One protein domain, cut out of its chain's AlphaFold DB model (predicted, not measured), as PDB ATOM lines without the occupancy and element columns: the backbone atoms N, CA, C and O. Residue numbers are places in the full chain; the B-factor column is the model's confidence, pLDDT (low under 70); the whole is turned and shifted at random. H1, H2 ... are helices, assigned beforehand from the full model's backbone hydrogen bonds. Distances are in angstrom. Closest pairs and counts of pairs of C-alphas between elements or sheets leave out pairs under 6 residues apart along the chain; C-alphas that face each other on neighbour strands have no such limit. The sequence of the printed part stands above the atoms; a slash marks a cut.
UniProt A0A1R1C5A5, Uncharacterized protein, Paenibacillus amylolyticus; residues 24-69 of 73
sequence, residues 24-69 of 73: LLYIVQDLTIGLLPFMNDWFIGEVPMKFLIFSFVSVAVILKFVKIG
ATOM      1  N   LEU A  24      -6.919 -25.636  51.872       93.75
ATOM      2  CA  LEU A  24      -6.188 -26.047  53.073       93.75
ATOM      3  C   LEU A  24      -5.262 -27.234  52.797       93.75
ATOM      4  O   LEU A  24      -4.083 -27.181  53.135       93.75
ATOM      5  N   LEU A  25      -5.774 -28.286  52.152       91.62
ATOM      6  CA  LEU A  25      -4.979 -29.464  51.800       91.62
ATOM      7  C   LEU A  25      -3.869 -29.122  50.812       91.62
ATOM      8  O   LEU A  25      -2.743 -29.578  50.994       91.62
ATOM      9  N   TYR A  26      -4.166 -28.289  49.819       89.75
ATOM     10  CA  TYR A  26      -3.187 -27.852  48.835       89.75
ATOM     11  C   TYR A  26      -2.045 -27.065  49.493       89.75
ATOM     12  O   TYR A  26      -0.881 -27.349  49.230       89.75
ATOM     13  N   ILE A  27      -2.350 -26.124  50.396       89.62
ATOM     14  CA  ILE A  27      -1.329 -25.364  51.140       89.62
ATOM     15  C   ILE A  27      -0.497 -26.297  52.021       89.62
ATOM     16  O   ILE A  27       0.724 -26.189  52.041       89.62
ATOM     17  N   VAL A  28      -1.134 -27.232  52.733       90.62
ATOM     18  CA  VAL A  28      -0.412 -28.211  53.559       90.62
ATOM     19  C   VAL A  28       0.519 -29.062  52.696       90.62
ATOM     20  O   VAL A  28       1.662 -29.284  53.086       90.62
ATOM     21  N   GLN A  29       0.076 -29.507  51.521       88.75
ATOM     22  CA  GLN A  29       0.908 -30.254  50.575       88.75
ATOM     23  C   GLN A  29       2.059 -29.402  50.035       88.75
ATOM     24  O   GLN A  29       3.189 -29.873  50.009       88.75
ATOM     25  N   ASP A  30       1.826 -28.144  49.676       86.00
ATOM     26  CA  ASP A  30       2.891 -27.259  49.191       86.00
ATOM     27  C   ASP A  30       3.921 -26.939  50.288       86.00
ATOM     28  O   ASP A  30       5.122 -26.980  50.039       86.00
ATOM     29  N   LEU A  31       3.484 -26.760  51.536       85.56
ATOM     30  CA  LEU A  31       4.377 -26.539  52.678       85.56
ATOM     31  C   LEU A  31       5.101 -27.800  53.164       85.56
ATOM     32  O   LEU A  31       6.129 -27.688  53.817       85.56
ATOM     33  N   THR A  32       4.577 -28.998  52.923       84.81
ATOM     34  CA  THR A  32       5.230 -30.240  53.382       84.81
ATOM     35  C   THR A  32       6.058 -30.876  52.279       84.81
ATOM     36  O   THR A  32       7.201 -31.267  52.492       84.81
ATOM     37  N   ILE A  33       5.478 -30.964  51.088       77.06
ATOM     38  CA  ILE A  33       6.007 -31.684  49.939       77.06
ATOM     39  C   ILE A  33       6.646 -30.714  48.933       77.06
ATOM     40  O   ILE A  33       7.632 -31.070  48.298       77.06
ATOM     41  N   GLY A  34       6.161 -29.472  48.811       65.12
ATOM     42  CA  GLY A  34       6.765 -28.454  47.934       65.12
ATOM     43  C   GLY A  34       8.171 -28.001  48.359       65.12
ATOM     44  O   GLY A  34       8.881 -27.383  47.569       65.12
ATOM     45  N   LEU A  35       8.607 -28.370  49.569       61.06
ATOM     46  CA  LEU A  35       9.986 -28.233  50.053       61.06
ATOM     47  C   LEU A  35      10.940 -29.314  49.519       61.06
ATOM     48  O   LEU A  35      12.154 -29.183  49.672       61.06
ATOM     49  N   LEU A  36      10.422 -30.378  48.900       69.50
ATOM     50  CA  LEU A  36      11.251 -31.430  48.325       69.50
ATOM     51  C   LEU A  36      11.820 -30.956  46.974       69.50
ATOM     52  O   LEU A  36      11.046 -30.695  46.050       69.50
ATOM     53  N   PRO A  37      13.157 -30.875  46.820       63.09
ATOM     54  CA  PRO A  37      13.787 -30.259  45.650       63.09
ATOM     55  C   PRO A  37      13.384 -30.929  44.330       63.09
ATOM     56  O   PRO A  37      13.129 -30.248  43.345       63.09
ATOM     57  N   PHE A  38      13.184 -32.250  44.334       68.44
ATOM     58  CA  PHE A  38      12.791 -33.007  43.143       68.44
ATOM     59  C   PHE A  38      11.381 -32.691  42.616       68.44
ATOM     60  O   PHE A  38      11.087 -32.985  41.461       68.44
ATOM     61  N   MET A  39      10.490 -32.110  43.429       65.62
ATOM     62  CA  MET A  39       9.131 -31.772  42.986       65.62
ATOM     63  C   MET A  39       9.028 -30.413  42.305       65.62
ATOM     64  O   MET A  39       8.049 -30.175  41.595       65.62
ATOM     65  N   ASN A  40      10.022 -29.540  42.485       66.25
ATOM     66  CA  ASN A  40      10.091 -28.278  41.754       66.25
ATOM     67  C   ASN A  40      10.689 -28.441  40.356       66.25
ATOM     68  O   ASN A  40      10.367 -27.629  39.504       66.25
ATOM     69  N   ASP A  41      11.478 -29.487  40.100       71.38
ATOM     70  CA  ASP A  41      12.148 -29.683  38.806       71.38
ATOM     71  C   ASP A  41      11.299 -30.475  37.793       71.38
ATOM     72  O   ASP A  41      11.657 -30.607  36.621       71.38
ATOM     73  N   TRP A  42      10.152 -31.011  38.222       72.69
ATOM     74  CA  TRP A  42       9.237 -31.765  37.366       72.69
ATOM     75  C   TRP A  42       8.162 -30.865  36.758       72.69
ATOM     76  O   TRP A  42       7.145 -30.553  37.381       72.69
ATOM     77  N   PHE A  43       8.371 -30.505  35.494       76.38
ATOM     78  CA  PHE A  43       7.432 -29.747  34.670       76.38
ATOM     79  C   PHE A  43       6.877 -30.611  33.532       76.38
ATOM     80  O   PHE A  43       7.602 -31.398  32.923       76.38
ATOM     81  N   ILE A  44       5.589 -30.441  33.219       77.31
ATOM     82  CA  ILE A  44       4.985 -30.916  31.968       77.31
ATOM     83  C   ILE A  44       4.664 -29.671  31.139       77.31
ATOM     84  O   ILE A  44       3.679 -28.977  31.399       77.31
ATOM     85  N   GLY A  45       5.518 -29.364  30.161       81.44
ATOM     86  CA  GLY A  45       5.449 -28.093  29.437       81.44
ATOM     87  C   GLY A  45       5.719 -26.919  30.381       81.44
ATOM     88  O   GLY A  45       6.787 -26.849  30.979       81.44
ATOM     89  N   GLU A  46       4.740 -26.028  30.539       80.81
ATOM     90  CA  GLU A  46       4.821 -24.852  31.426       80.81
ATOM     91  C   GLU A  46       4.200 -25.091  32.812       80.81
ATOM     92  O   GLU A  46       4.312 -24.251  33.705       80.81
ATOM     93  N   VAL A  47       3.529 -26.230  33.014       78.75
ATOM     94  CA  VAL A  47       2.790 -26.498  34.250       78.75
ATOM     95  C   VAL A  47       3.639 -27.358  35.191       78.75
ATOM     96  O   VAL A  47       4.062 -28.455  34.805       78.75
ATOM     97  N   PRO A  48       3.859 -26.922  36.445       83.50
ATOM     98  CA  PRO A  48       4.520 -27.741  37.450       83.50
ATOM     99  C   PRO A  48       3.713 -29.018  37.708       83.50
ATOM    100  O   PRO A  48       2.537 -28.950  38.075       83.50
ATOM    101  N   MET A  49       4.335 -30.192  37.585       84.25
ATOM    102  CA  MET A  49       3.660 -31.478  37.805       84.25
ATOM    103  C   MET A  49       3.128 -31.588  39.245       84.25
ATOM    104  O   MET A  49       2.083 -32.205  39.477       84.25
ATOM    105  N   LYS A  50       3.774 -30.897  40.200       83.31
ATOM    106  CA  LYS A  50       3.291 -30.753  41.584       83.31
ATOM    107  C   LYS A  50       1.845 -30.266  41.661       83.31
ATOM    108  O   LYS A  50       1.087 -30.777  42.477       83.31
ATOM    109  N   PHE A  51       1.431 -29.360  40.772       83.56
ATOM    110  CA  PHE A  51       0.073 -28.821  40.770       83.56
ATOM    111  C   PHE A  51      -0.952 -29.921  40.482       83.56
ATOM    112  O   PHE A  51      -1.950 -30.042  41.190       83.56
ATOM    113  N   LEU A  52      -0.687 -30.765  39.480       87.44
ATOM    114  CA  LEU A  52      -1.572 -31.867  39.095       87.44
ATOM    115  C   LEU A  52      -1.666 -32.926  40.193       87.44
ATOM    116  O   LEU A  52      -2.766 -33.352  40.547       87.44
ATOM    117  N   ILE A  53      -0.521 -33.316  40.758       88.19
ATOM    118  CA  ILE A  53      -0.455 -34.324  41.819       88.19
ATOM    119  C   ILE A  53      -1.188 -33.821  43.065       88.19
ATOM    120  O   ILE A  53      -2.051 -34.523  43.589       88.19
ATOM    121  N   PHE A  54      -0.908 -32.597  43.515       89.75
ATOM    122  CA  PHE A  54      -1.538 -32.025  44.709       89.75
ATOM    123  C   PHE A  54      -3.039 -31.832  44.525       89.75
ATOM    124  O   PHE A  54      -3.823 -32.176  45.412       89.75
ATOM    125  N   SER A  55      -3.462 -31.378  43.344       90.25
ATOM    126  CA  SER A  55      -4.882 -31.268  43.008       90.25
ATOM    127  C   SER A  55      -5.573 -32.630  43.090       90.25
ATOM    128  O   SER A  55      -6.596 -32.772  43.761       90.25
ATOM    129  N   PHE A  56      -4.993 -33.656  42.458       91.19
ATOM    130  CA  PHE A  56      -5.567 -35.000  42.437       91.19
ATOM    131  C   PHE A  56      -5.631 -35.621  43.836       91.19
ATOM    132  O   PHE A  56      -6.673 -36.140  44.236       91.19
ATOM    133  N   VAL A  57      -4.546 -35.521  44.610       91.12
ATOM    134  CA  VAL A  57      -4.489 -36.037  45.982       91.12
ATOM    135  C   VAL A  57      -5.479 -35.297  46.877       91.12
ATOM    136  O   VAL A  57      -6.219 -35.942  47.615       91.12
ATOM    137  N   SER A  58      -5.556 -33.967  46.793       91.75
ATOM    138  CA  SER A  58      -6.506 -33.169  47.577       91.75
ATOM    139  C   SER A  58      -7.955 -33.565  47.285       91.75
ATOM    140  O   SER A  58      -8.723 -33.813  48.214       91.75
ATOM    141  N   VAL A  59      -8.324 -33.720  46.009       91.81
ATOM    142  CA  VAL A  59      -9.663 -34.191  45.618       91.81
ATOM    143  C   VAL A  59      -9.924 -35.609  46.132       91.81
ATOM    144  O   VAL A  59     -10.971 -35.854  46.732       91.81
ATOM    145  N   ALA A  60      -8.978 -36.535  45.956       91.75
ATOM    146  CA  ALA A  60      -9.119 -37.915  46.417       91.75
ATOM    147  C   ALA A  60      -9.291 -38.004  47.943       91.75
ATOM    148  O   ALA A  60     -10.124 -38.771  48.431       91.75
ATOM    149  N   VAL A  61      -8.548 -37.193  48.701       91.81
ATOM    150  CA  VAL A  61      -8.658 -37.116  50.161       91.81
ATOM    151  C   VAL A  61     -10.023 -36.576  50.573       91.81
ATOM    152  O   VAL A  61     -10.682 -37.187  51.414       91.81
ATOM    153  N   ILE A  62     -10.490 -35.483  49.965       91.19
ATOM    154  CA  ILE A  62     -11.798 -34.904  50.296       91.19
ATOM    155  C   ILE A  62     -12.914 -35.909  50.006       91.19
ATOM    156  O   ILE A  62     -13.743 -36.160  50.876       91.19
ATOM    157  N   LEU A  63     -12.909 -36.536  48.828       89.19
ATOM    158  CA  LEU A  63     -13.940 -37.503  48.444       89.19
ATOM    159  C   LEU A  63     -13.954 -38.748  49.337       89.19
ATOM    160  O   LEU A  63     -15.023 -39.301  49.595       89.19
ATOM    161  N   LYS A  64     -12.786 -39.201  49.805       89.81
ATOM    162  CA  LYS A  64     -12.669 -40.424  50.605       89.81
ATOM    163  C   LYS A  64     -12.899 -40.198  52.098       89.81
ATOM    164  O   LYS A  64     -13.492 -41.056  52.749       89.81
ATOM    165  N   PHE A  65     -12.423 -39.082  52.649       87.50
ATOM    166  CA  PHE A  65     -12.369 -38.861  54.099       87.50
ATOM    167  C   PHE A  65     -13.323 -37.780  54.602       87.50
ATOM    168  O   PHE A  65     -13.652 -37.774  55.788       87.50
ATOM    169  N   VAL A  66     -13.802 -36.882  53.738       85.38
ATOM    170  CA  VAL A  66     -14.663 -35.773  54.156       85.38
ATOM    171  C   VAL A  66     -16.083 -35.997  53.658       85.38
ATOM    172  O   VAL A  66     -16.416 -35.812  52.489       85.38
ATOM    173  N   LYS A  67     -16.977 -36.329  54.587       79.25
ATOM    174  CA  LYS A  67     -18.412 -36.347  54.312       79.25
ATOM    175  C   LYS A  67     -18.963 -34.929  54.471       79.25
ATOM    176  O   LYS A  67     -19.281 -34.514  55.581       79.25
ATOM    177  N   ILE A  68     -19.075 -34.184  53.370       73.56
ATOM    178  CA  ILE A  68     -19.653 -32.829  53.378       73.56
ATOM    179  C   ILE A  68     -21.164 -32.930  53.653       73.56
ATOM    180  O   ILE A  68     -21.987 -33.113  52.751       73.56
ATOM    181  N   GLY A  69     -21.519 -32.872  54.937       65.56
ATOM    182  CA  GLY A  69     -22.892 -32.753  55.418       65.56
ATOM    183  C   GLY A  69     -23.436 -31.344  55.192       65.56
ATOM    184  O   GLY A  69     -22.677 -30.383  55.131       65.56
TER     185      GLY A  69
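This is residues 24 to 69 of the 73 residues of an uncharacterized protein of Paenibacillus amylolyticus (UniProt A0A1R1C5A5). One long helix, H3, makes most of the length; the shorter H1 packs at a steep angle on part of it, residues 54 to 58, and the stretch between them turns back through the small helix H2 and a loop beyond it. At the other end residues 63 to 69 stick out, of which 63 to 65 belong to H3. The printed part has 46 residues with three named helices in the order H1, H2, H3 and no named strand, and its class is all helix. It is loose, with a radius of gyration of the C-alphas of 12.0 A, and elongated, spanning 38 by 20 by 12 A.

Find C-alpha 24 at (-6.188, -26.047, 53.073); from there H1, residues 24 to 32, runs 12.2 A. Next look at H2, residues 37 to 40. H3, residues 49 to 65, begins at C-alpha 49 at (3.660, -31.478, 37.805) and runs 24.0 A to C-alpha 65 at (-12.369, -38.861, 54.099).

Look first at Leu 25 and Ser 58, whose C-alphas, the closest of H1 and H3, are 5.8 A apart: the two helices touch. They run opposite ways at a steep tilt of 49 degrees. H2 and H1 are apart. H2 and H3 only just touch, with 3 pairs of C-alphas within 8 A; the closest C-alphas, of Met 39 and Lys 50, are 6.1 A apart, and H3 touches H2 with residues 49 to 50 alone. In H1 and H3 every O i to N i+4 pair is within hydrogen-bond range; H2 is too short for such a pair, and its one O i to N i+3 pair is within range.

The farthest C-alphas, of Asp 41 and Gly 69, are 38.9 A apart. The printed part has no cut. The link from H1 to H2 is tight, and that from H2 to H3 is short, with residues 43 to 44 paired antiparallel with residues 47 to 48. The mean pLDDT of the printed part is 82.1; residues 34 to 40 and residue 69 are under 70.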